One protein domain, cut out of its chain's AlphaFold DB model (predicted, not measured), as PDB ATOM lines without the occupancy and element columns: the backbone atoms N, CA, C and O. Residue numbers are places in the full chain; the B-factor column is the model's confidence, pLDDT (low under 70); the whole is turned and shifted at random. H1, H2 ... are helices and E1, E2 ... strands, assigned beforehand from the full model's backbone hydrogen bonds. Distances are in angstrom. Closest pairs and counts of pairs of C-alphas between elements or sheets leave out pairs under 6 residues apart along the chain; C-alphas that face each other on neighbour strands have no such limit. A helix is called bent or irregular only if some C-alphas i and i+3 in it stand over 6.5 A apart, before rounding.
ATOM      1  N   THR A 160       0.791  32.829 -21.980       64.25
ATOM      2  CA  THR A 160       0.126  34.104 -22.228       64.25
ATOM      3  C   THR A 160      -0.953  34.299 -21.168       64.25
ATOM      4  O   THR A 160      -1.892  33.511 -21.115       64.25
ATOM      5  N   ALA A 161      -0.882  35.387 -20.395       58.22
ATOM      6  CA  ALA A 161      -1.882  35.760 -19.381       58.22
ATOM      7  C   ALA A 161      -3.296  36.030 -19.944       58.22
ATOM      8  O   ALA A 161      -4.231  36.344 -19.211       58.22
ATOM      9  N   ARG A 162      -3.474  35.950 -21.269       55.88
ATOM     10  CA  ARG A 162      -4.776  36.112 -21.915       55.88
ATOM     11  C   ARG A 162      -5.597  34.851 -21.657       55.88
ATOM     12  O   ARG A 162      -5.161  33.765 -22.026       55.88
ATOM     13  N   GLY A 163      -6.760  35.033 -21.027       58.81
ATOM     14  CA  GLY A 163      -7.686  33.977 -20.611       58.81
ATOM     15  C   GLY A 163      -8.248  33.110 -21.746       58.81
ATOM     16  O   GLY A 163      -7.675  32.990 -22.828       58.81
ATOM     17  N   THR A 164      -9.385  32.460 -21.494       59.47
ATOM     18  CA  THR A 164      -9.939  31.455 -22.414       59.47
ATOM     19  C   THR A 164     -10.257  32.021 -23.792       59.47
ATOM     20  O   THR A 164     -10.813  33.116 -23.902       59.47
ATOM     21  N   TYR A 165      -9.917  31.271 -24.840       68.31
ATOM     22  CA  TYR A 165     -10.024  31.710 -26.222       68.31
ATOM     23  C   TYR A 165     -11.014  30.830 -26.984       68.31
ATOM     24  O   TYR A 165     -10.706  29.708 -27.389       68.31
ATOM     25  N   ALA A 166     -12.201  31.392 -27.223       72.25
ATOM     26  CA  ALA A 166     -13.252  30.724 -27.974       72.25
ATOM     27  C   ALA A 166     -12.724  30.200 -29.318       72.25
ATOM     28  O   ALA A 166     -12.059  30.917 -30.069       72.25
ATOM     29  N   PHE A 167     -13.037  28.938 -29.610       78.81
ATOM     30  CA  PHE A 167     -12.543  28.259 -30.797       78.81
ATOM     31  C   PHE A 167     -13.012  28.976 -32.082       78.81
ATOM     32  O   PHE A 167     -14.217  29.185 -32.269       78.81
ATOM     33  N   PRO A 168     -12.101  29.335 -33.003       74.75
ATOM     34  CA  PRO A 168     -12.456  30.052 -34.219       74.75
ATOM     35  C   PRO A 168     -13.236  29.138 -35.167       74.75
ATOM     36  O   PRO A 168     -12.778  28.048 -35.507       74.75
ATOM     37  N   TYR A 169     -14.399  29.598 -35.634       82.19
ATOM     38  CA  TYR A 169     -15.276  28.832 -36.535       82.19
ATOM     39  C   TYR A 169     -15.710  27.477 -35.945       82.19
ATOM     40  O   TYR A 169     -15.743  26.449 -36.631       82.19
ATOM     41  N   ALA A 170     -16.004  27.464 -34.637       85.06
ATOM     42  CA  ALA A 170     -16.424  26.265 -33.914       85.06
ATOM     43  C   ALA A 170     -17.668  25.630 -34.534       85.06
ATOM     44  O   ALA A 170     -17.730  24.414 -34.683       85.06
ATOM     45  N   GLU A 171     -18.643  26.440 -34.941       85.94
ATOM     46  CA  GLU A 171     -19.872  25.947 -35.559       85.94
ATOM     47  C   GLU A 171     -19.600  25.228 -36.882       85.94
ATOM     48  O   GLU A 171     -20.132  24.146 -37.123       85.94
ATOM     49  N   GLU A 172     -18.757  25.796 -37.742       88.25
ATOM     50  CA  GLU A 172     -18.386  25.191 -39.018       88.25
ATOM     51  C   GLU A 172     -17.567  23.916 -38.831       88.25
ATOM     52  O   GLU A 172     -17.767  22.953 -39.573       88.25
ATOM     53  N   PHE A 173     -16.677  23.881 -37.837       88.56
ATOM     54  CA  PHE A 173     -15.937  22.666 -37.509       88.56
ATOM     55  C   PHE A 173     -16.860  21.586 -36.930       88.56
ATOM     56  O   PHE A 173     -16.791  20.428 -37.325       88.56
ATOM     57  N   ASN A 174     -17.789  21.951 -36.050       88.94
ATOM     58  CA  ASN A 174     -18.729  21.000 -35.461       88.94
ATOM     59  C   ASN A 174     -19.684  20.398 -36.506       88.94
ATOM     60  O   ASN A 174     -20.055  19.237 -36.378       88.94
ATOM     61  N   LYS A 175     -20.012  21.122 -37.588       86.62
ATOM     62  CA  LYS A 175     -20.811  20.598 -38.718       86.62
ATOM     63  C   LYS A 175     -20.123  19.478 -39.505       86.62
ATOM     64  O   LYS A 175     -20.807  18.723 -40.188       86.62
ATOM     65  N   ILE A 176     -18.790  19.389 -39.465       84.94
ATOM     66  CA  ILE A 176     -18.038  18.337 -40.173       84.94
ATOM     67  C   ILE A 176     -17.707  17.134 -39.284       84.94
ATOM     68  O   ILE A 176     -17.119  16.166 -39.776       84.94
ATOM     69  N   LEU A 177     -18.036  17.198 -37.991       83.50
ATOM     70  CA  LEU A 177     -17.917  16.065 -37.084       83.50
ATOM     71  C   LEU A 177     -19.166  15.175 -37.203       83.50
ATOM     72  O   LEU A 177     -20.269  15.695 -37.366       83.50
ATOM     73  N   PRO A 178     -19.024  13.840 -37.132       74.81
ATOM     74  CA  PRO A 178     -20.166  12.933 -37.104       74.81
ATOM     75  C   PRO A 178     -21.131  13.267 -35.955       74.81
ATOM     76  O   PRO A 178     -20.754  13.211 -34.788       74.81
ATOM     77  N   THR A 179     -22.391  13.564 -36.283       60.59
ATOM     78  CA  THR A 179     -23.435  13.997 -35.334       60.59
ATOM     79  C   THR A 179     -23.841  12.917 -34.320       60.59
ATOM     80  O   THR A 179     -24.429  13.230 -33.294       60.59
ATOM     81  N   TYR A 180     -23.535  11.646 -34.597       55.53
ATOM     82  CA  TYR A 180     -24.054  10.489 -33.854       55.53
ATOM     83  C   TYR A 180     -23.244  10.093 -32.619       55.53
ATOM     84  O   TYR A 180     -23.624   9.167 -31.906       55.53
ATOM     85  N   VAL A 181     -22.122  10.760 -32.347       55.59
ATOM     86  CA  VAL A 181     -21.343  10.481 -31.139       55.59
ATOM     87  C   VAL A 181     -21.866  11.377 -30.018       55.59
ATOM     88  O   VAL A 181     -21.220  12.354 -29.642       55.59
ATOM     89  N   GLU A 182     -23.053  11.056 -29.488       55.97
ATOM     90  CA  GLU A 182     -23.566  11.630 -28.235       55.97
ATOM     91  C   GLU A 182     -22.709  11.142 -27.060       55.97
ATOM     92  O   GLU A 182     -23.072  10.272 -26.270       55.97
ATOM     93  N   ARG A 183     -21.504  11.688 -26.958       66.62
ATOM     94  CA  ARG A 183     -20.639  11.522 -25.800       66.62
ATOM     95  C   ARG A 183     -20.972  12.624 -24.819       66.62
ATOM     96  O   ARG A 183     -20.463  13.723 -24.986       66.62
ATOM     97  N   ARG A 184     -21.774  12.326 -23.793       75.88
ATOM     98  CA  ARG A 184     -22.094  13.237 -22.668       75.88
ATOM     99  C   ARG A 184     -20.897  13.503 -21.737       75.88
ATOM    100  O   ARG A 184     -21.055  13.662 -20.531       75.88
ATOM    101  N   GLU A 185     -19.684  13.468 -22.277       87.94
ATOM    102  CA  GLU A 185     -18.441  13.690 -21.551       87.94
ATOM    103  C   GLU A 185     -17.771  14.974 -22.044       87.94
ATOM    104  O   GLU A 185     -17.826  15.326 -23.226       87.94
ATOM    105  N   THR A 186     -17.114  15.676 -21.118       93.69
ATOM    106  CA  THR A 186     -16.140  16.711 -21.468       93.69
ATOM    107  C   THR A 186     -14.770  16.053 -21.525       93.69
ATOM    108  O   THR A 186     -14.274  15.564 -20.515       93.69
ATOM    109  N   VAL A 187     -14.158  16.046 -22.702       95.06
ATOM    110  CA  VAL A 187     -12.811  15.523 -22.948       95.06
ATOM    111  C   VAL A 187     -11.958  16.606 -23.593       95.06
ATOM    112  O   VAL A 187     -12.469  17.600 -24.111       95.06
ATOM    113  N   ALA A 188     -10.646  16.424 -23.589       96.31
ATOM    114  CA  ALA A 188      -9.734  17.297 -24.309       96.31
ATOM    115  C   ALA A 188      -8.864  16.504 -25.278       96.31
ATOM    116  O   ALA A 188      -8.653  15.305 -25.116       96.31
ATOM    117  N   PHE A 189      -8.346  17.198 -26.283       96.12
ATOM    118  CA  PHE A 189      -7.347  16.677 -27.199       96.12
ATOM    119  C   PHE A 189      -6.108  17.554 -27.124       96.12
ATOM    120  O   PHE A 189      -6.182  18.757 -27.377       96.12
ATOM    121  N   PHE A 190      -4.985  16.940 -26.780       95.75
ATOM    122  CA  PHE A 190      -3.673  17.554 -26.755       95.75
ATOM    123  C   PHE A 190      -2.923  17.195 -28.034       95.75
ATOM    124  O   PHE A 190      -2.907  16.042 -28.477       95.75
ATOM    125  N   GLY A 191      -2.298  18.187 -28.652       92.94
ATOM    126  CA  GLY A 191      -1.487  17.961 -29.835       92.94
ATOM    127  C   GLY A 191      -0.255  18.831 -29.855       92.94
ATOM    128  O   GLY A 191      -0.231  19.939 -29.315       92.94
ATOM    129  N   VAL A 192       0.767  18.290 -30.510       89.56
ATOM    130  CA  VAL A 192       2.121  18.827 -30.484       89.56
ATOM    131  C   VAL A 192       2.672  18.926 -31.899       89.56
ATOM    132  O   VAL A 192       2.497  18.029 -32.734       89.56
ATOM    133  N   HIS A 193       3.347  20.032 -32.190       86.50
ATOM    134  CA  HIS A 193       4.285  20.081 -33.298       86.50
ATOM    135  C   HIS A 193       5.659  19.718 -32.771       86.50
ATOM    136  O   HIS A 193       6.148  20.343 -31.834       86.50
ATOM    137  N   TYR A 194       6.281  18.745 -33.415       78.00
ATOM    138  CA  TYR A 194       7.688  18.490 -33.229       78.00
ATOM    139  C   TYR A 194       8.381  18.407 -34.574       78.00
ATOM    140  O   TYR A 194       7.773  18.003 -35.578       78.00
ATOM    141  N   THR A 195       9.656  18.750 -34.565       69.19
ATOM    142  CA  THR A 195      10.578  18.511 -35.661       69.19
ATOM    143  C   THR A 195      11.487  17.341 -35.296       69.19
ATOM    144  O   THR A 195      11.984  17.227 -34.178       69.19
ATOM    145  N   LYS A 196      11.667  16.421 -36.247       66.56
ATOM    146  CA  LYS A 196      12.745  15.433 -36.188       66.56
ATOM    147  C   LYS A 196      13.894  16.034 -36.993       66.56
ATOM    148  O   LYS A 196      13.800  16.014 -38.224       66.56
ATOM    149  N   PRO A 197      14.908  16.652 -36.363       59.31
ATOM    150  CA  PRO A 197      16.067  17.118 -37.102       59.31
ATOM    151  C   PRO A 197      16.648  15.953 -37.913       59.31
ATOM    152  O   PRO A 197      16.841  14.852 -37.396       59.31
ATOM    153  N   LEU A 198      16.892  16.191 -39.206       51.12
ATOM    154  CA  LEU A 198      17.679  15.308 -40.069       51.12
ATOM    155  C   LEU A 198      19.146  15.455 -39.658       51.12
ATOM    156  O   LEU A 198      19.944  16.053 -40.370       51.12
ATOM    157  N   MET A 199      19.467  15.008 -38.454       51.38
ATOM    158  CA  MET A 199      20.818  15.038 -37.929       51.38
ATOM    159  C   MET A 199      21.331  13.614 -37.879       51.38
ATOM    160  O   MET A 199      20.695  12.726 -37.310       51.38
ATOM    161  N   ASP A 200      22.479  13.405 -38.511       47.38
ATOM    162  CA  ASP A 200      23.253  12.199 -38.298       47.38
ATOM    163  C   ASP A 200      23.742  12.220 -36.847       47.38
ATOM    164  O   ASP A 200      24.503  13.102 -36.456       47.38
ATOM    165  N   MET A 201      23.287  11.274 -36.023       47.19
ATOM    166  CA  MET A 201      23.704  11.174 -34.618       47.19
ATOM    167  C   MET A 201      25.231  11.061 -34.481       47.19
ATOM    168  O   MET A 201      25.770  11.404 -33.431       47.19
ATOM    169  N   ALA A 202      25.938  10.635 -35.537       42.12
ATOM    170  CA  ALA A 202      27.395  10.572 -35.570       42.12
ATOM    171  C   ALA A 202      28.087  11.950 -35.496       42.12
ATOM    172  O   ALA A 202      29.252  12.018 -35.097       42.12
ATOM    173  N   GLY A 225      14.964   8.606 -32.446       55.06
ATOM    174  CA  GLY A 225      15.294   9.933 -32.946       55.06
ATOM    175  C   GLY A 225      15.243  10.984 -31.848       55.06
ATOM    176  O   GLY A 225      14.545  10.820 -30.854       55.06
ATOM    177  N   ILE A 226      15.990  12.063 -32.041       61.81
ATOM    178  CA  ILE A 226      15.855  13.296 -31.264       61.81
ATOM    179  C   ILE A 226      14.590  14.002 -31.776       61.81
ATOM    180  O   ILE A 226      14.439  14.179 -32.985       61.81
ATOM    181  N   TYR A 227      13.672  14.366 -30.879       67.56
ATOM    182  CA  TYR A 227      12.411  15.038 -31.210       67.56
ATOM    183  C   TYR A 227      12.339  16.380 -30.498       67.56
ATOM    184  O   TYR A 227      12.229  16.411 -29.279       67.56
ATOM    185  N   LEU A 228      12.347  17.470 -31.263       70.94
ATOM    186  CA  LEU A 228      12.228  18.823 -30.730       70.94
ATOM    187  C   LEU A 228      10.762  19.230 -30.723       70.94
ATOM    188  O   LEU A 228      10.154  19.321 -31.788       70.94
ATOM    189  N   PHE A 229      10.180  19.424 -29.541       77.50
ATOM    190  CA  PHE A 229       8.789  19.843 -29.388       77.50
ATOM    191  C   PHE A 229       8.702  21.372 -29.375       77.50
ATOM    192  O   PHE A 229       9.182  22.017 -28.448       77.50
ATOM    193  N   ASP A 230       8.066  21.943 -30.399       75.50
ATOM    194  CA  ASP A 230       8.134  23.383 -30.682       75.50
ATOM    195  C   ASP A 230       6.809  24.119 -30.424       75.50
ATOM    196  O   ASP A 230       6.768  25.343 -30.334       75.50
ATOM    197  N   ASP A 231       5.687  23.397 -30.391       84.88
ATOM    198  CA  ASP A 231       4.354  24.000 -30.349       84.88
ATOM    199  C   ASP A 231       3.370  23.054 -29.673       84.88
ATOM    200  O   ASP A 231       3.308  21.874 -30.022       84.88
ATOM    201  N   PHE A 232       2.527  23.580 -28.788       90.50
ATOM    202  CA  PHE A 232       1.565  22.791 -28.021       90.50
ATOM    203  C   PHE A 232       0.172  23.390 -28.140       90.50
ATOM    204  O   PHE A 232      -0.000  24.609 -28.188       90.50
ATOM    205  N   SER A 233      -0.839  22.531 -28.191       93.06
ATOM    206  CA  SER A 233      -2.232  22.960 -28.226       93.06
ATOM    207  C   SER A 233      -3.128  21.992 -27.477       93.06
ATOM    208  O   SER A 233      -2.886  20.785 -27.481       93.06
ATOM    209  N   LEU A 234      -4.193  22.534 -26.899       94.81
ATOM    210  CA  LEU A 234      -5.272  21.782 -26.283       94.81
ATOM    211  C   LEU A 234      -6.601  22.255 -26.870       94.81
ATOM    212  O   LEU A 234      -6.825  23.454 -27.026       94.81
ATOM    213  N   VAL A 235      -7.494  21.325 -27.182       95.25
ATOM    214  CA  VAL A 235      -8.852  21.618 -27.651       95.25
ATOM    215  C   VAL A 235      -9.848  20.880 -26.768       95.25
ATOM    216  O   VAL A 235      -9.731  19.669 -26.595       95.25
ATOM    217  N   ILE A 236     -10.829  21.602 -26.229       95.31
ATOM    218  CA  ILE A 236     -11.897  21.025 -25.412       95.31
ATOM    219  C   ILE A 236     -13.050  20.591 -26.303       95.31
ATOM    220  O   ILE A 236     -13.541  21.359 -27.136       95.31
ATOM    221  N   VAL A 237     -13.512  19.367 -26.068       93.50
ATOM    222  CA  VAL A 237     -14.702  18.793 -26.677       93.50
ATOM    223  C   VAL A 237     -15.696  18.453 -25.574       93.50
ATOM    224  O   VAL A 237     -15.397  17.667 -24.682       93.50
ATOM    225  N   ARG A 238     -16.886  19.040 -25.636       91.31
ATOM    226  CA  ARG A 238     -17.995  18.788 -24.717       91.31
ATOM    227  C   ARG A 238     -19.199  18.347 -25.529       91.31
ATOM    228  O   ARG A 238     -19.531  18.994 -26.519       91.31
ATOM    229  N   ASP A 239     -19.827  17.246 -25.135       87.69
ATOM    230  CA  ASP A 239     -21.030  16.729 -25.800       87.69
ATOM    231  C   ASP A 239     -20.815  16.475 -27.303       87.69
ATOM    232  O   ASP A 239     -21.634  16.822 -28.153       87.69
ATOM    233  N   GLY A 240     -19.637  15.938 -27.646       86.12
ATOM    234  CA  GLY A 240     -19.222  15.694 -29.034       86.12
ATOM    235  C   GLY A 240     -18.902  16.954 -29.852       86.12
ATOM    236  O   GLY A 240     -18.615  16.847 -31.043       86.12
ATOM    237  N   ARG A 241     -18.917  18.148 -29.243       89.56
ATOM    238  CA  ARG A 241     -18.678  19.434 -29.913       89.56
ATOM    239  C   ARG A 241     -17.434  20.120 -29.377       89.56
ATOM    240  O   ARG A 241     -17.217  20.188 -28.174       89.56
ATOM    241  N   VAL A 242     -16.630  20.680 -30.269       91.50
ATOM    242  CA  VAL A 242     -15.525  21.558 -29.887       91.50
ATOM    243  C   VAL A 242     -16.086  22.862 -29.322       91.50
ATOM    244  O   VAL A 242     -16.947  23.479 -29.955       91.50
ATOM    245  N   VAL A 243     -15.594  23.273 -28.150       91.50
ATOM    246  CA  VAL A 243     -16.097  24.453 -27.423       91.50
ATOM    247  C   VAL A 243     -15.037  25.517 -27.146       91.50
ATOM    248  O   VAL A 243     -15.362  26.700 -27.125       91.50
ATOM    249  N   ASP A 244     -13.780  25.134 -26.934       92.94
ATOM    250  CA  ASP A 244     -12.721  26.065 -26.522       92.94
ATOM    251  C   ASP A 244     -11.344  25.483 -26.885       92.94
ATOM    252  O   ASP A 244     -11.214  24.279 -27.147       92.94
ATOM    253  N   SER A 245     -10.318  26.326 -26.949       92.50
ATOM    254  CA  SER A 245      -8.963  25.893 -27.283       92.50
ATOM    255  C   SER A 245      -7.876  26.823 -26.767       92.50
ATOM    256  O   SER A 245      -8.067  28.028 -26.631       92.50
ATOM    257  N   ALA A 246      -6.692  26.255 -26.566       90.69
ATOM    258  CA  ALA A 246      -5.474  26.983 -26.267       90.69
ATOM    259  C   ALA A 246      -4.340  26.516 -27.187       90.69
ATOM    260  O   ALA A 246      -4.231  25.340 -27.534       90.69
ATOM    261  N   ILE A 247      -3.487  27.457 -27.572       88.00
ATOM    262  CA  ILE A 247      -2.236  27.242 -28.285       88.00
ATOM    263  C   ILE A 247      -1.146  27.932 -27.469       88.00
ATOM    264  O   ILE A 247      -1.103  29.165 -27.395       88.00
ATOM    265  N   HIS A 248      -0.286  27.132 -26.849       84.94
ATOM    266  CA  HIS A 248       0.729  27.602 -25.914       84.94
ATOM    267  C   HIS A 248       1.647  28.661 -26.549       84.94
ATOM    268  O   HIS A 248       1.967  28.592 -27.739       84.94
ATOM    269  N   GLY A 249       2.004  29.683 -25.766       75.50
ATOM    270  CA  GLY A 249       2.811  30.825 -26.211       75.50
ATOM    271  C   GLY A 249       2.141  31.756 -27.237       75.50
ATOM    272  O   GLY A 249       2.784  32.678 -27.729       75.50
ATOM    273  N   PHE A 250       0.866  31.543 -27.596       79.00
ATOM    274  CA  PHE A 250       0.190  32.340 -28.631       79.00
ATOM    275  C   PHE A 250      -1.228  32.775 -28.261       79.00
ATOM    276  O   PHE A 250      -1.552  33.959 -28.357       79.00
ATOM    277  N   ARG A 251      -2.096  31.833 -27.883       81.38
ATOM    278  CA  ARG A 251      -3.525  32.070 -27.637       81.38
ATOM    279  C   ARG A 251      -4.005  31.192 -26.491       81.38
ATOM    280  O   ARG A 251      -4.029  29.977 -26.635       81.38
ATOM    281  N   GLY A 252      -4.488  31.809 -25.421       81.06
ATOM    282  CA  GLY A 252      -5.029  31.083 -24.278       81.06
ATOM    283  C   GLY A 252      -3.954  30.366 -23.461       81.06
ATOM    284  O   GLY A 252      -2.768  30.356 -23.797       81.06
ATOM    285  N   ASN A 253      -4.398  29.757 -22.372       86.88
ATOM    286  CA  ASN A 253      -3.557  29.052 -21.418       86.88
ATOM    287  C   ASN A 253      -4.087  27.620 -21.265       86.88
ATOM    288  O   ASN A 253      -5.268  27.432 -20.974       86.88
ATOM    289  N   ILE A 254      -3.231  26.623 -21.510       90.56
ATOM    290  CA  ILE A 254      -3.605  25.202 -21.455       90.56
ATOM    291  C   ILE A 254      -4.012  24.810 -20.031       90.56
ATOM    292  O   ILE A 254      -5.061  24.191 -19.866       90.56
ATOM    293  N   ASN A 255      -3.247  25.220 -19.019       90.00
ATOM    294  CA  ASN A 255      -3.510  24.902 -17.617       90.00
ATOM    295  C   ASN A 255      -4.850  25.499 -17.162       90.00
ATOM    296  O   ASN A 255      -5.725  24.768 -16.697       90.00
ATOM    297  N   ALA A 256      -5.085  26.785 -17.444       88.88
ATOM    298  CA  ALA A 256      -6.362  27.443 -17.143       88.88
ATOM    299  C   ALA A 256      -7.550  26.807 -17.890       88.88
ATOM    300  O   ALA A 256      -8.672  26.745 -17.382       88.88
ATOM    301  N   LEU A 257      -7.326  26.326 -19.117       91.06
ATOM    302  CA  LEU A 257      -8.361  25.670 -19.909       91.06
ATOM    303  C   LEU A 257      -8.748  24.309 -19.316       91.06
ATOM    304  O   LEU A 257      -9.932  23.973 -19.255       91.06
ATOM    305  N   VAL A 258      -7.765  23.543 -18.845       93.31
ATOM    306  CA  VAL A 258      -7.994  22.273 -18.151       93.31
ATOM    307  C   VAL A 258      -8.713  22.497 -16.823       93.31
ATOM    308  O   VAL A 258      -9.677  21.789 -16.535       93.31
ATOM    309  N   GLU A 259      -8.316  23.508 -16.052       92.19
ATOM    310  CA  GLU A 259      -8.950  23.857 -14.778       92.19
ATOM    311  C   GLU A 259     -10.422  24.265 -14.951       92.19
ATOM    312  O   GLU A 259     -11.299  23.766 -14.241       92.19
ATOM    313  N   LYS A 260     -10.719  25.111 -15.947       92.00
ATOM    314  CA  LYS A 260     -12.081  25.583 -16.243       92.00
ATOM    315  C   LYS A 260     -13.017  24.458 -16.681       92.00
ATOM    316  O   LYS A 260     -14.172  24.417 -16.259       92.00
ATOM    317  N   TYR A 261     -12.566  23.596 -17.592       93.69
ATOM    318  CA  TYR A 261     -13.436  22.592 -18.214       93.69
ATOM    319  C   TYR A 261     -13.422  21.239 -17.506       93.69
ATOM    320  O   TYR A 261     -14.352  20.466 -17.733       93.69
ATOM    321  N   LYS A 262     -12.407  20.963 -16.675       94.75
ATOM    322  CA  LYS A 262     -12.208  19.703 -15.939       94.75
ATOM    323  C   LYS A 262     -12.456  18.471 -16.825       94.75
ATOM    324  O   LYS A 262     -13.346  17.674 -16.523       94.75
ATOM    325  N   PRO A 263     -11.737  18.332 -17.957       95.69
ATOM    326  CA  PRO A 263     -11.949  17.206 -18.854       95.69
ATOM    327  C   PRO A 263     -11.700  15.890 -18.112       95.69
ATOM    328  O   PRO A 263     -10.722  15.764 -17.380       95.69
ATOM    329  N   THR A 264     -12.558  14.895 -18.323       94.94
ATOM    330  CA  THR A 264     -12.399  13.567 -17.709       94.94
ATOM    331  C   THR A 264     -11.178  12.841 -18.262       94.94
ATOM    332  O   THR A 264     -10.548  12.053 -17.562       94.94
ATOM    333  N   ARG A 265     -10.850  13.099 -19.534       95.38
ATOM    334  CA  ARG A 265      -9.717  12.522 -20.260       95.38
ATOM    335  C   ARG A 265      -9.108  13.548 -21.203       95.38
ATOM    336  O   ARG A 265      -9.827  14.339 -21.816       95.38
ATOM    337  N   ILE A 266      -7.793  13.483 -21.358       96.19
ATOM    338  CA  ILE A 266      -7.005  14.280 -22.292       96.19
ATOM    339  C   ILE A 266      -6.318  13.326 -23.261       96.19
ATOM    340  O   ILE A 266      -5.352  12.641 -22.935       96.19
ATOM    341  N   TYR A 267      -6.843  13.268 -24.473       95.94
ATOM    342  CA  TYR A 267      -6.349  12.392 -25.517       95.94
ATOM    343  C   TYR A 267      -5.188  13.019 -26.286       95.94
ATOM    344  O   TYR A 267      -5.250  14.186 -26.659       95.94
ATOM    345  N   TYR A 268      -4.169  12.237 -26.622       94.50
ATOM    346  CA  TYR A 268      -3.043  12.673 -27.455       94.50
ATOM    347  C   TYR A 268      -2.637  11.555 -28.410       94.50
ATOM    348  O   TYR A 268      -2.785  10.382 -28.091       94.50
ATOM    349  N   ASN A 269      -2.176  11.903 -29.613       91.31
ATOM    350  CA  ASN A 269      -1.873  10.902 -30.636       91.31
ATOM    351  C   ASN A 269      -0.430  10.395 -30.511       91.31
ATOM    352  O   ASN A 269       0.476  11.045 -31.035       91.31
ATOM    353  N   ALA A 270      -0.239   9.269 -29.829       89.38
ATOM    354  CA  ALA A 270       1.061   8.663 -29.562       89.38
ATOM    355  C   ALA A 270       0.941   7.142 -29.403       89.38
ATOM    356  O   ALA A 270      -0.080   6.621 -28.947       89.38
ATOM    357  N   VAL A 271       2.009   6.434 -29.758       86.38
ATOM    358  CA  VAL A 271       2.200   5.034 -29.373       86.38
ATOM    359  C   VAL A 271       2.849   5.020 -27.984       86.38
ATOM    360  O   VAL A 271       3.836   5.731 -27.797       86.38
ATOM    361  N   PRO A 272       2.358   4.222 -27.017       84.31
ATOM    362  CA  PRO A 272       3.011   4.096 -25.716       84.31
ATOM    363  C   PRO A 272       4.506   3.773 -25.856       84.31
ATOM    364  O   PRO A 272       4.892   2.878 -26.610       84.31
ATOM    365  N   GLY A 273       5.345   4.512 -25.140       79.56
ATOM    366  CA  GLY A 273       6.801   4.452 -25.206       79.56
ATOM    367  C   GLY A 273       7.444   5.260 -26.337       79.56
ATOM    368  O   GLY A 273       8.674   5.276 -26.413       79.56
ATOM    369  N   ASP A 274       6.676   5.924 -27.207       82.50
ATOM    370  CA  ASP A 274       7.242   6.836 -28.205       82.50
ATOM    371  C   ASP A 274       7.747   8.149 -27.576       82.50
ATOM    372  O   ASP A 274       7.660   8.375 -26.366       82.50
ATOM    373  N   ALA A 275       8.336   9.022 -28.394       81.31
ATOM    374  CA  ALA A 275       8.905  10.273 -27.905       81.31
ATOM    375  C   ALA A 275       7.853  11.231 -27.324       81.31
ATOM    376  O   ALA A 275       8.142  11.928 -26.353       81.31
ATOM    377  N   LEU A 276       6.646  11.277 -27.899       86.00
ATOM    378  CA  LEU A 276       5.585  12.139 -27.388       86.00
ATOM    379  C   LEU A 276       5.023  11.575 -26.081       86.00
ATOM    380  O   LEU A 276       4.838  12.338 -25.144       86.00
ATOM    381  N   ASP A 277       4.810  10.265 -25.983       87.88
ATOM    382  CA  ASP A 277       4.441   9.603 -24.727       87.88
ATOM    383  C   ASP A 277       5.509   9.831 -23.647       87.88
ATOM    384  O   ASP A 277       5.197  10.227 -22.526       87.88
ATOM    385  N   THR A 278       6.791   9.707 -24.002       85.81
ATOM    386  CA  THR A 278       7.918  10.031 -23.110       85.81
ATOM    387  C   THR A 278       7.844  11.478 -22.615       85.81
ATOM    388  O   THR A 278       8.004  11.722 -21.422       85.81
ATOM    389  N   PHE A 279       7.561  12.435 -23.503       87.19
ATOM    390  CA  PHE A 279       7.385  13.841 -23.137       87.19
ATOM    391  C   PHE A 279       6.157  14.066 -22.242       87.19
ATOM    392  O   PHE A 279       6.254  14.778 -21.246       87.19
ATOM    393  N   MET A 280       5.018  13.435 -22.544       89.00
ATOM    394  CA  MET A 280       3.795  13.608 -21.751       89.00
ATOM    395  C   MET A 280       3.938  13.080 -20.319       89.00
ATOM    396  O   MET A 280       3.300  13.616 -19.415       89.00
ATOM    397  N   ASN A 281       4.795  12.081 -20.111       87.75
ATOM    398  CA  ASN A 281       5.101  11.509 -18.800       87.75
ATOM    399  C   ASN A 281       6.280  12.200 -18.085       87.75
ATOM    400  O   ASN A 281       6.713  11.723 -17.039       87.75
ATOM    401  N   TYR A 282       6.829  13.289 -18.631       89.50
ATOM    402  CA  TYR A 282       7.931  14.018 -18.007       89.50
ATOM    403  C   TYR A 282       7.412  15.034 -16.970       89.50
ATOM    404  O   TYR A 282       6.769  16.001 -17.378       89.50
ATOM    405  N   PRO A 283       7.716  14.900 -15.659       89.06
ATOM    406  CA  PRO A 283       7.124  15.744 -14.611       89.06
ATOM    407  C   PRO A 283       7.390  17.246 -14.738       89.06
ATOM    408  O   PRO A 283       6.633  18.062 -14.228       89.06
ATOM    409  N   TYR A 284       8.454  17.626 -15.446       87.06
ATOM    410  CA  TYR A 284       8.900  19.016 -15.539       87.06
ATOM    411  C   TYR A 284       8.512  19.695 -16.860       87.06
ATOM    412  O   TYR A 284       9.069  20.739 -17.217       87.06
ATOM    413  N   GLN A 285       7.575  19.112 -17.617       86.81
ATOM    414  CA  GLN A 285       6.927  19.811 -18.728       86.81
ATOM    415  C   GLN A 285       5.937  20.874 -18.190       86.81
ATOM    416  O   GLN A 285       5.377  20.701 -17.107       86.81
ATOM    417  N   PRO A 286       5.630  21.944 -18.944       82.69
ATOM    418  CA  PRO A 286       4.884  23.099 -18.423       82.69
ATOM    419  C   PRO A 286       3.397  22.819 -18.142       82.69
ATOM    420  O   PRO A 286       2.715  23.636 -17.529       82.69
ATOM    421  N   PHE A 287       2.877  21.678 -18.598       88.50
ATOM    422  CA  PHE A 287       1.468  21.305 -18.441       88.50
ATOM    423  C   PHE A 287       1.261  20.127 -17.491       88.50
ATOM    424  O   PHE A 287       0.120  19.702 -17.318       88.50
ATOM    425  N   TYR A 288       2.339  19.564 -16.928       90.38
ATOM    426  CA  TYR A 288       2.309  18.259 -16.269       90.38
ATOM    427  C   TYR A 288       1.238  18.198 -15.179       90.38
ATOM    428  O   TYR A 288       0.324  17.381 -15.271       90.38
ATOM    429  N   GLU A 289       1.270  19.131 -14.228       89.38
ATOM    430  CA  GLU A 289       0.319  19.201 -13.112       89.38
ATOM    431  C   GLU A 289      -1.143  19.217 -13.572       89.38
ATOM    432  O   GLU A 289      -1.984  18.509 -13.028       89.38
ATOM    433  N   ALA A 290      -1.456  19.960 -14.637       89.25
ATOM    434  CA  ALA A 290      -2.824  20.046 -15.129       89.25
ATOM    435  C   ALA A 290      -3.282  18.764 -15.844       89.25
ATOM    436  O   ALA A 290      -4.472  18.424 -15.801       89.25
ATOM    437  N   VAL A 291      -2.371  18.081 -16.547       92.19
ATOM    438  CA  VAL A 291      -2.747  17.050 -17.522       92.19
ATOM    439  C   VAL A 291      -2.464  15.617 -17.085       92.19
ATOM    440  O   VAL A 291      -3.240  14.743 -17.468       92.19
ATOM    441  N   HIS A 292      -1.404  15.358 -16.312       90.12
ATOM    442  CA  HIS A 292      -0.781  14.033 -16.173       90.12
ATOM    443  C   HIS A 292      -1.742  12.918 -15.731       90.12
ATOM    444  O   HIS A 292      -1.759  11.858 -16.352       90.12
ATOM    445  N   GLU A 293      -2.621  13.168 -14.758       91.12
ATOM    446  CA  GLU A 293      -3.592  12.172 -14.268       91.12
ATOM    447  C   GLU A 293      -4.694  11.825 -15.285       91.12
ATOM    448  O   GLU A 293      -5.420  10.844 -15.133       91.12
ATOM    449  N   ARG A 294      -4.856  12.648 -16.325       93.69
ATOM    450  CA  ARG A 294      -5.955  12.563 -17.299       93.69
ATOM    451  C   ARG A 294      -5.478  12.128 -18.683       93.69
ATOM    452  O   ARG A 294      -6.309  11.968 -19.580       93.69
ATOM    453  N   MET A 295      -4.171  11.978 -18.888       92.25
ATOM    454  CA  MET A 295      -3.577  11.695 -20.193       92.25
ATOM    455  C   MET A 295      -3.895  10.274 -20.663       92.25
ATOM    456  O   MET A 295      -3.585   9.296 -19.992       92.25
ATOM    457  N   VAL A 296      -4.463  10.148 -21.865       93.00
ATOM    458  CA  VAL A 296      -4.757   8.852 -22.491       93.00
ATOM    459  C   VAL A 296      -4.179   8.814 -23.910       93.00
ATOM    460  O   VAL A 296      -4.628   9.592 -24.763       93.00
ATOM    461  N   PRO A 297      -3.207   7.929 -24.202       92.44
ATOM    462  CA  PRO A 297      -2.663   7.812 -25.547       92.44
ATOM    463  C   PRO A 297      -3.728   7.265 -26.501       92.44
ATOM    464  O   PRO A 297      -4.466   6.327 -26.193       92.44
ATOM    465  N   LEU A 298      -3.795   7.854 -27.687       90.62
ATOM    466  CA  LEU A 298      -4.586   7.393 -28.817       90.62
ATOM    467  C   LEU A 298      -3.659   7.030 -29.965       90.62
ATOM    468  O   LEU A 298      -2.768   7.793 -30.314       90.62
ATOM    469  N   ILE A 299      -3.949   5.921 -30.636       87.50
ATOM    470  CA  ILE A 299      -3.255   5.543 -31.865       87.50
ATOM    471  C   ILE A 299      -4.211   5.813 -33.025       87.50
ATOM    472  O   ILE A 299      -5.034   4.968 -33.382       87.50
ATOM    473  N   VAL A 300      -4.142   7.018 -33.599       84.81
ATOM    474  CA  VAL A 300      -4.983   7.402 -34.744       84.81
ATOM    475  C   VAL A 300      -4.150   7.747 -35.975       84.81
ATOM    476  O   VAL A 300      -3.249   8.589 -35.958       84.81
ATOM    477  N   ASN A 301      -4.486   7.111 -37.099       78.69
ATOM    478  CA  ASN A 301      -3.842   7.384 -38.379       78.69
ATOM    479  C   ASN A 301      -4.419   8.658 -39.011       78.69
ATOM    480  O   ASN A 301      -5.455   8.629 -39.671       78.69
ATOM    481  N   THR A 302      -3.720   9.779 -38.831       79.38
ATOM    482  CA  THR A 302      -4.110  11.076 -39.412       79.38
ATOM    483  C   THR A 302      -3.595  11.280 -40.844       79.38
ATOM    484  O   THR A 302      -4.078  12.168 -41.549       79.38
ATOM    485  N   THR A 303      -2.642  10.461 -41.302       71.38
ATOM    486  CA  THR A 303      -1.926  10.630 -42.581       71.38
ATOM    487  C   THR A 303      -2.820  10.384 -43.792       71.38
ATOM    488  O   THR A 303      -2.666  11.033 -44.822       71.38
ATOM    489  N   ARG A 304      -3.783   9.463 -43.671       67.38
ATOM    490  CA  ARG A 304      -4.701   9.098 -44.765       67.38
ATOM    491  C   ARG A 304      -5.957   9.970 -44.830       67.38
ATOM    492  O   ARG A 304      -6.820   9.735 -45.670       67.38
ATOM    493  N   MET A 305      -6.087  10.966 -43.954       70.19
ATOM    494  CA  MET A 305      -7.314  11.746 -43.866       70.19
ATOM    495  C   MET A 305      -7.312  12.913 -44.860       70.19
ATOM    496  O   MET A 305      -6.513  13.844 -44.748       70.19
ATOM    497  N   ALA A 306      -8.268  12.907 -45.794       78.44
ATOM    498  CA  ALA A 306      -8.552  14.029 -46.691       78.44
ATOM    499  C   ALA A 306      -9.243  15.176 -45.924       78.44
ATOM    500  O   ALA A 306     -10.432  15.453 -46.081       78.44
ATOM    501  N   PHE A 307      -8.508  15.824 -45.022       84.44
ATOM    502  CA  PHE A 307      -8.995  16.949 -44.232       84.44
ATOM    503  C   PHE A 307      -7.959  18.063 -44.168       84.44
ATOM    504  O   PHE A 307      -6.823  17.862 -43.732       84.44
ATOM    505  N   ASN A 308      -8.383  19.261 -44.568       84.38
ATOM    506  CA  ASN A 308      -7.583  20.466 -44.457       84.38
ATOM    507  C   ASN A 308      -8.016  21.278 -43.220       84.38
ATOM    508  O   ASN A 308      -9.079  21.897 -43.270       84.38
ATOM    509  N   PRO A 309      -7.210  21.318 -42.142       86.50
ATOM    510  CA  PRO A 309      -7.533  22.081 -40.937       86.50
ATOM    511  C   PRO A 309      -7.273  23.591 -41.070       86.50
ATOM    512  O   PRO A 309      -7.724  24.350 -40.219       86.50
ATOM    513  N   SER A 310      -6.575  24.059 -42.116       83.56
ATOM    514  CA  SER A 310      -6.203  25.478 -42.254       83.56
ATOM    515  C   SER A 310      -7.345  26.488 -42.140       83.56
ATOM    516  O   SER A 310      -7.087  27.547 -41.579       83.56
ATOM    517  N   PRO A 311      -8.570  26.238 -42.646       83.44
ATOM    518  CA  PRO A 311      -9.669  27.195 -42.506       83.44
ATOM    519  C   PRO A 311     -10.035  27.506 -41.050       83.44
ATOM    520  O   PRO A 311     -10.556  28.580 -40.780       83.44
ATOM    521  N   PHE A 312      -9.733  26.587 -40.130       85.31
ATOM    522  CA  PHE A 312     -10.036  26.696 -38.703       85.31
ATOM    523  C   PHE A 312      -8.828  27.169 -37.886       85.31
ATOM    524  O   PHE A 312      -8.933  27.346 -36.682       85.31
ATOM    525  N   CYS A 313      -7.659  27.357 -38.508       82.88
ATOM    526  CA  CYS A 313      -6.427  27.709 -37.810       82.88
ATOM    527  C   CYS A 313      -5.990  29.138 -38.137       82.88
ATOM    528  O   CYS A 313      -5.572  29.424 -39.258       82.88
ATOM    529  N   GLU A 314      -5.975  30.014 -37.130       74.69
ATOM    530  CA  GLU A 314      -5.528  31.407 -37.283       74.69
ATOM    531  C   GLU A 314      -4.056  31.545 -37.696       74.69
ATOM    532  O   GLU A 314      -3.675  32.552 -38.287       74.69
ATOM    533  N   ARG A 315      -3.216  30.537 -37.418       75.00
ATOM    534  CA  ARG A 315      -1.807  30.536 -37.845       75.00
ATOM    535  C   ARG A 315      -1.641  30.248 -39.340       75.00
ATOM    536  O   ARG A 315      -0.536  30.385 -39.857       75.00
ATOM    537  N   TYR A 316      -2.696  29.795 -40.026       69.75
ATOM    538  CA  TYR A 316      -2.674  29.376 -41.435       69.75
ATOM    539  C   TYR A 316      -1.551  28.377 -41.784       69.75
ATOM    540  O   TYR A 316      -1.147  28.256 -42.939       69.75
ATOM    541  N   ASN A 317      -1.070  27.624 -40.792       76.56
ATOM    542  CA  ASN A 317      -0.025  26.619 -40.934       76.56
ATOM    543  C   ASN A 317      -0.636  25.227 -40.733       76.56
ATOM    544  O   ASN A 317      -1.006  24.872 -39.619       76.56
ATOM    545  N   THR A 318      -0.724  24.420 -41.797       77.94
ATOM    546  CA  THR A 318      -1.282  23.051 -41.751       77.94
ATOM    547  C   THR A 318      -0.520  22.091 -40.842       77.94
ATOM    548  O   THR A 318      -1.035  21.012 -40.539       77.94
ATOM    549  N   TYR A 319       0.709  22.444 -40.467       80.81
ATOM    550  CA  TYR A 319       1.612  21.596 -39.703       80.81
ATOM    551  C   TYR A 319       1.686  21.975 -38.223       80.81
ATOM    552  O   TYR A 319       2.257  21.203 -37.464       80.81
ATOM    553  N   CYS A 320       1.092  23.095 -37.789       87.00
ATOM    554  CA  CYS A 320       1.140  23.502 -36.380       87.00
ATOM    555  C   CYS A 320       0.449  22.493 -35.449       87.00
ATOM    556  O   CYS A 320      -0.349  21.657 -35.895       87.00
ATOM    557  N   SER A 321       0.729  22.609 -34.148       91.12
ATOM    558  CA  SER A 321       0.167  21.741 -33.106       91.12
ATOM    559  C   SER A 321      -1.358  21.691 -33.188       91.12
ATOM    560  O   SER A 321      -1.941  20.618 -33.297       91.12
ATOM    561  N   PHE A 322      -1.991  22.858 -33.301       92.06
ATOM    562  CA  PHE A 322      -3.439  23.000 -33.374       92.06
ATOM    563  C   PHE A 322      -4.046  22.290 -34.591       92.06
ATOM    564  O   PHE A 322      -4.988  21.513 -34.456       92.06
ATOM    565  N   CYS A 323      -3.479  22.480 -35.788       90.19
ATOM    566  CA  CYS A 323      -3.932  21.786 -36.997       90.19
ATOM    567  C   CYS A 323      -3.809  20.262 -36.875       90.19
ATOM    568  O   CYS A 323      -4.676  19.535 -37.372       90.19
ATOM    569  N   LYS A 324      -2.745  19.771 -36.225       90.88
ATOM    570  CA  LYS A 324      -2.586  18.346 -35.911       90.88
ATOM    571  C   LYS A 324      -3.673  17.882 -34.936       90.88
ATOM    572  O   LYS A 324      -4.307  16.865 -35.208       90.88
ATOM    573  N   THR A 325      -3.976  18.655 -33.894       93.94
ATOM    574  CA  THR A 325      -5.057  18.368 -32.934       93.94
ATOM    575  C   THR A 325      -6.418  18.257 -33.614       93.94
ATOM    576  O   THR A 325      -7.132  17.282 -33.395       93.94
ATOM    577  N   LEU A 326      -6.759  19.171 -34.533       92.56
ATOM    578  CA  LEU A 326      -8.014  19.089 -35.297       92.56
ATOM    579  C   LEU A 326      -8.106  17.822 -36.154       92.56
ATOM    580  O   LEU A 326      -9.176  17.222 -36.277       92.56
ATOM    581  N   LYS A 327      -6.984  17.396 -36.750       91.62
ATOM    582  CA  LYS A 327      -6.920  16.130 -37.492       91.62
ATOM    583  C   LYS A 327      -7.119  14.929 -36.564       91.62
ATOM    584  O   LYS A 327      -7.840  14.002 -36.932       91.62
ATOM    585  N   THR A 328      -6.522  14.945 -35.377       92.38
ATOM    586  CA  THR A 328      -6.710  13.902 -34.358       92.38
ATOM    587  C   THR A 328      -8.174  13.807 -33.939       92.38
ATOM    588  O   THR A 328      -8.741  12.721 -34.018       92.38
ATOM    589  N   ILE A 329      -8.813  14.935 -33.604       92.50
ATOM    590  CA  ILE A 329     -10.237  15.004 -33.228       92.50
ATOM    591  C   ILE A 329     -11.112  14.384 -34.314       92.50
ATOM    592  O   ILE A 329     -11.881  13.461 -34.054       92.50
ATOM    593  N   LYS A 330     -10.974  14.849 -35.560       89.38
ATOM    594  CA  LYS A 330     -11.796  14.332 -36.657       89.38
ATOM    595  C   LYS A 330     -11.555  12.837 -36.890       89.38
ATOM    596  O   LYS A 330     -12.518  12.098 -37.058       89.38
ATOM    597  N   SER A 331     -10.299  12.384 -36.862       88.50
ATOM    598  CA  SER A 331      -9.969  10.958 -37.029       88.50
ATOM    599  C   SER A 331     -10.589  10.110 -35.920       88.50
ATOM    600  O   SER A 331     -11.159   9.059 -36.192       88.50
ATOM    601  N   PHE A 332     -10.525  10.592 -34.678       87.88
ATOM    602  CA  PHE A 332     -11.120   9.938 -33.521       87.88
ATOM    603  C   PHE A 332     -12.629   9.755 -33.692       87.88
ATOM    604  O   PHE A 332     -13.123   8.632 -33.614       87.88
ATOM    605  N   PHE A 333     -13.361  10.828 -34.001       85.44
ATOM    606  CA  PHE A 333     -14.812  10.744 -34.167       85.44
ATOM    607  C   PHE A 333     -15.232   9.907 -35.383       85.44
ATOM    608  O   PHE A 333     -16.211   9.173 -35.294       85.44
ATOM    609  N   VAL A 334     -14.490   9.949 -36.496       81.88
ATOM    610  CA  VAL A 334     -14.777   9.114 -37.680       81.88
ATOM    611  C   VAL A 334     -14.556   7.625 -37.390       81.88
ATOM    612  O   VAL A 334     -15.406   6.801 -37.737       81.88
ATOM    613  N   ASN A 335     -13.457   7.271 -36.720       72.94
ATOM    614  CA  ASN A 335     -13.144   5.880 -36.373       72.94
ATOM    615  C   ASN A 335     -14.112   5.321 -35.319       72.94
ATOM    616  O   ASN A 335     -14.515   4.163 -35.392       72.94
ATOM    617  N   HIS A 336     -14.532   6.145 -34.356       66.38
ATOM    618  CA  HIS A 336     -15.530   5.739 -33.367       66.38
ATOM    619  C   HIS A 336     -16.953   5.685 -33.931       66.38
ATOM    620  O   HIS A 336     -17.744   4.869 -33.465       66.38
ATOM    621  N   ALA A 337     -17.277   6.483 -34.951       57.09
ATOM    622  CA  ALA A 337     -18.544   6.356 -35.666       57.09
ATOM    623  C   ALA A 337     -18.614   5.029 -36.442       57.09
ATOM    624  O   ALA A 337     -19.615   4.329 -36.362       57.09
ATOM    625  N   SER A 338     -17.529   4.622 -37.106       53.06
ATOM    626  CA  SER A 338     -17.484   3.395 -37.924       53.06
ATOM    627  C   SER A 338     -17.491   2.084 -37.120       53.06
ATOM    628  O   SER A 338     -17.805   1.032 -37.674       53.06
ATOM    629  N   GLY A 339     -17.232   2.133 -35.807       44.53
ATOM    630  CA  GLY A 339     -17.514   1.019 -34.891       44.53
ATOM    631  C   GLY A 339     -19.010   0.828 -34.594       44.53
ATOM    632  O   GLY A 339     -19.439  -0.294 -34.342       44.53
ATOM    633  N   ALA A 340     -19.808   1.900 -34.674       41.31
ATOM    634  CA  ALA A 340     -21.269   1.866 -34.547       41.31
ATOM    635  C   ALA A 340     -21.976   1.689 -35.906       41.31
ATOM    636  O   ALA A 340     -23.098   1.193 -35.963       41.31
ATOM    637  N   THR A 341     -21.311   2.030 -37.013       37.62
ATOM    638  CA  THR A 341     -21.814   1.850 -38.378       37.62
ATOM    639  C   THR A 341     -20.842   1.036 -39.230       37.62
ATOM    640  O   THR A 341     -20.129   1.552 -40.086       37.62
TER     641      THR A 341
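This is residues 160 to 202 and 225 to 341 of the 392 residues of an uncharacterized protein of Venturia canescens (UniProt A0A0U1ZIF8). A strongly twisted sheet of five strands makes the middle of three layers: the long helix H5 crosses one face slantwise, and the short helices H2, H3 and H4 cover the other. The small helix H1 is over the edge strand E3, on the same face as H5. The printed part has 160 residues with five named helices and five named strands, in the order H1 E1 E2 E3 H2 E4 H3 H4 E5 H5; the sheet is mixed, in the order E3 E2 E1 E4 E5, and the class is mixed, helices and strands. The whole is compact, with a radius of gyration of the C-alphas of 15.2 A and spans of 51 by 36 by 31 A.

H1, residues 170 to 174, begins at C-alpha 170 (-16.424, 26.265, -33.914). E1 is residues 186 to 195, 30.3 A long, E2 residues 228 to 238, 30.8 A, and E3 residues 241 to 247, 18.3 A. H2 is residues 254 to 261, E4 266 to 269, H3 275 to 280, H4 288 to 294 and E5 295 to 298. H5, residues 321 to 340, 29.3 A long, ends at C-alpha 340 (-21.269, 1.866, -34.547).

E2 and E3 form a hairpin, with N 234 and O 246 2.9 A apart; E2 bends by 51 degrees at residue 231. E1 is antiparallel to E2, with N 189 and O 235 at 2.8 A. E4 is parallel to E1, with N 267 and O 188 at 2.8 A, and E5 to E4, with N 298 and O 268 at 2.8 A. Residues 165 to 166 pair antiparallel with 244 to 245 of E3. H5 runs slantwise to the strands, 45 degrees from E1 on the local plane, at a height over the sheet of 8.1 A; its closest C-alphas to E1 are Ser 321 and Val 192, 4.4 A. H1 is only just over E3, with 3 C-alphas; the closest are Asn 174 and Arg 241, 5.8 A. On the opposite face from H5, H2 runs along E2, at 9 degrees on the local plane. H2 and H4 touch at Asn 255 and Ala 290, C-alphas 5.5 A apart, at a steep tilt of 48 degrees. H3 is on the sheet; its closest C-alphas to E5 are Asp 277 and Pro 297, 7.4 A. E3, H2, E4 are a split strand-helix-strand unit, two strands running the same way with E2 and E1 between them; E4, H3 H4, E5 are an unsplit one, its strands neighbours; both crossovers are right-handed. Every O i to N i+4 pair is within hydrogen-bond range in H1, H2 and H3, 15 of 16 in H5, and 1 of 3 in H4, beside 2 of 4 O i to N i+3 pairs; H4 is irregular, C-alphas 290 and 293 being 8.0 A apart.

The C-alphas farthest apart, Glu 182 and Ala 202, are 51.5 A apart. Residues 203 to 224 are not printed, and C-alphas 202 and 225 are 12.4 A apart across the cut. The links H1 to E1 and E5 to H5 are long. Mean pLDDT of the printed part is 81.4; 30 residues are under 70, among them 195 to 202 and 336 to 341.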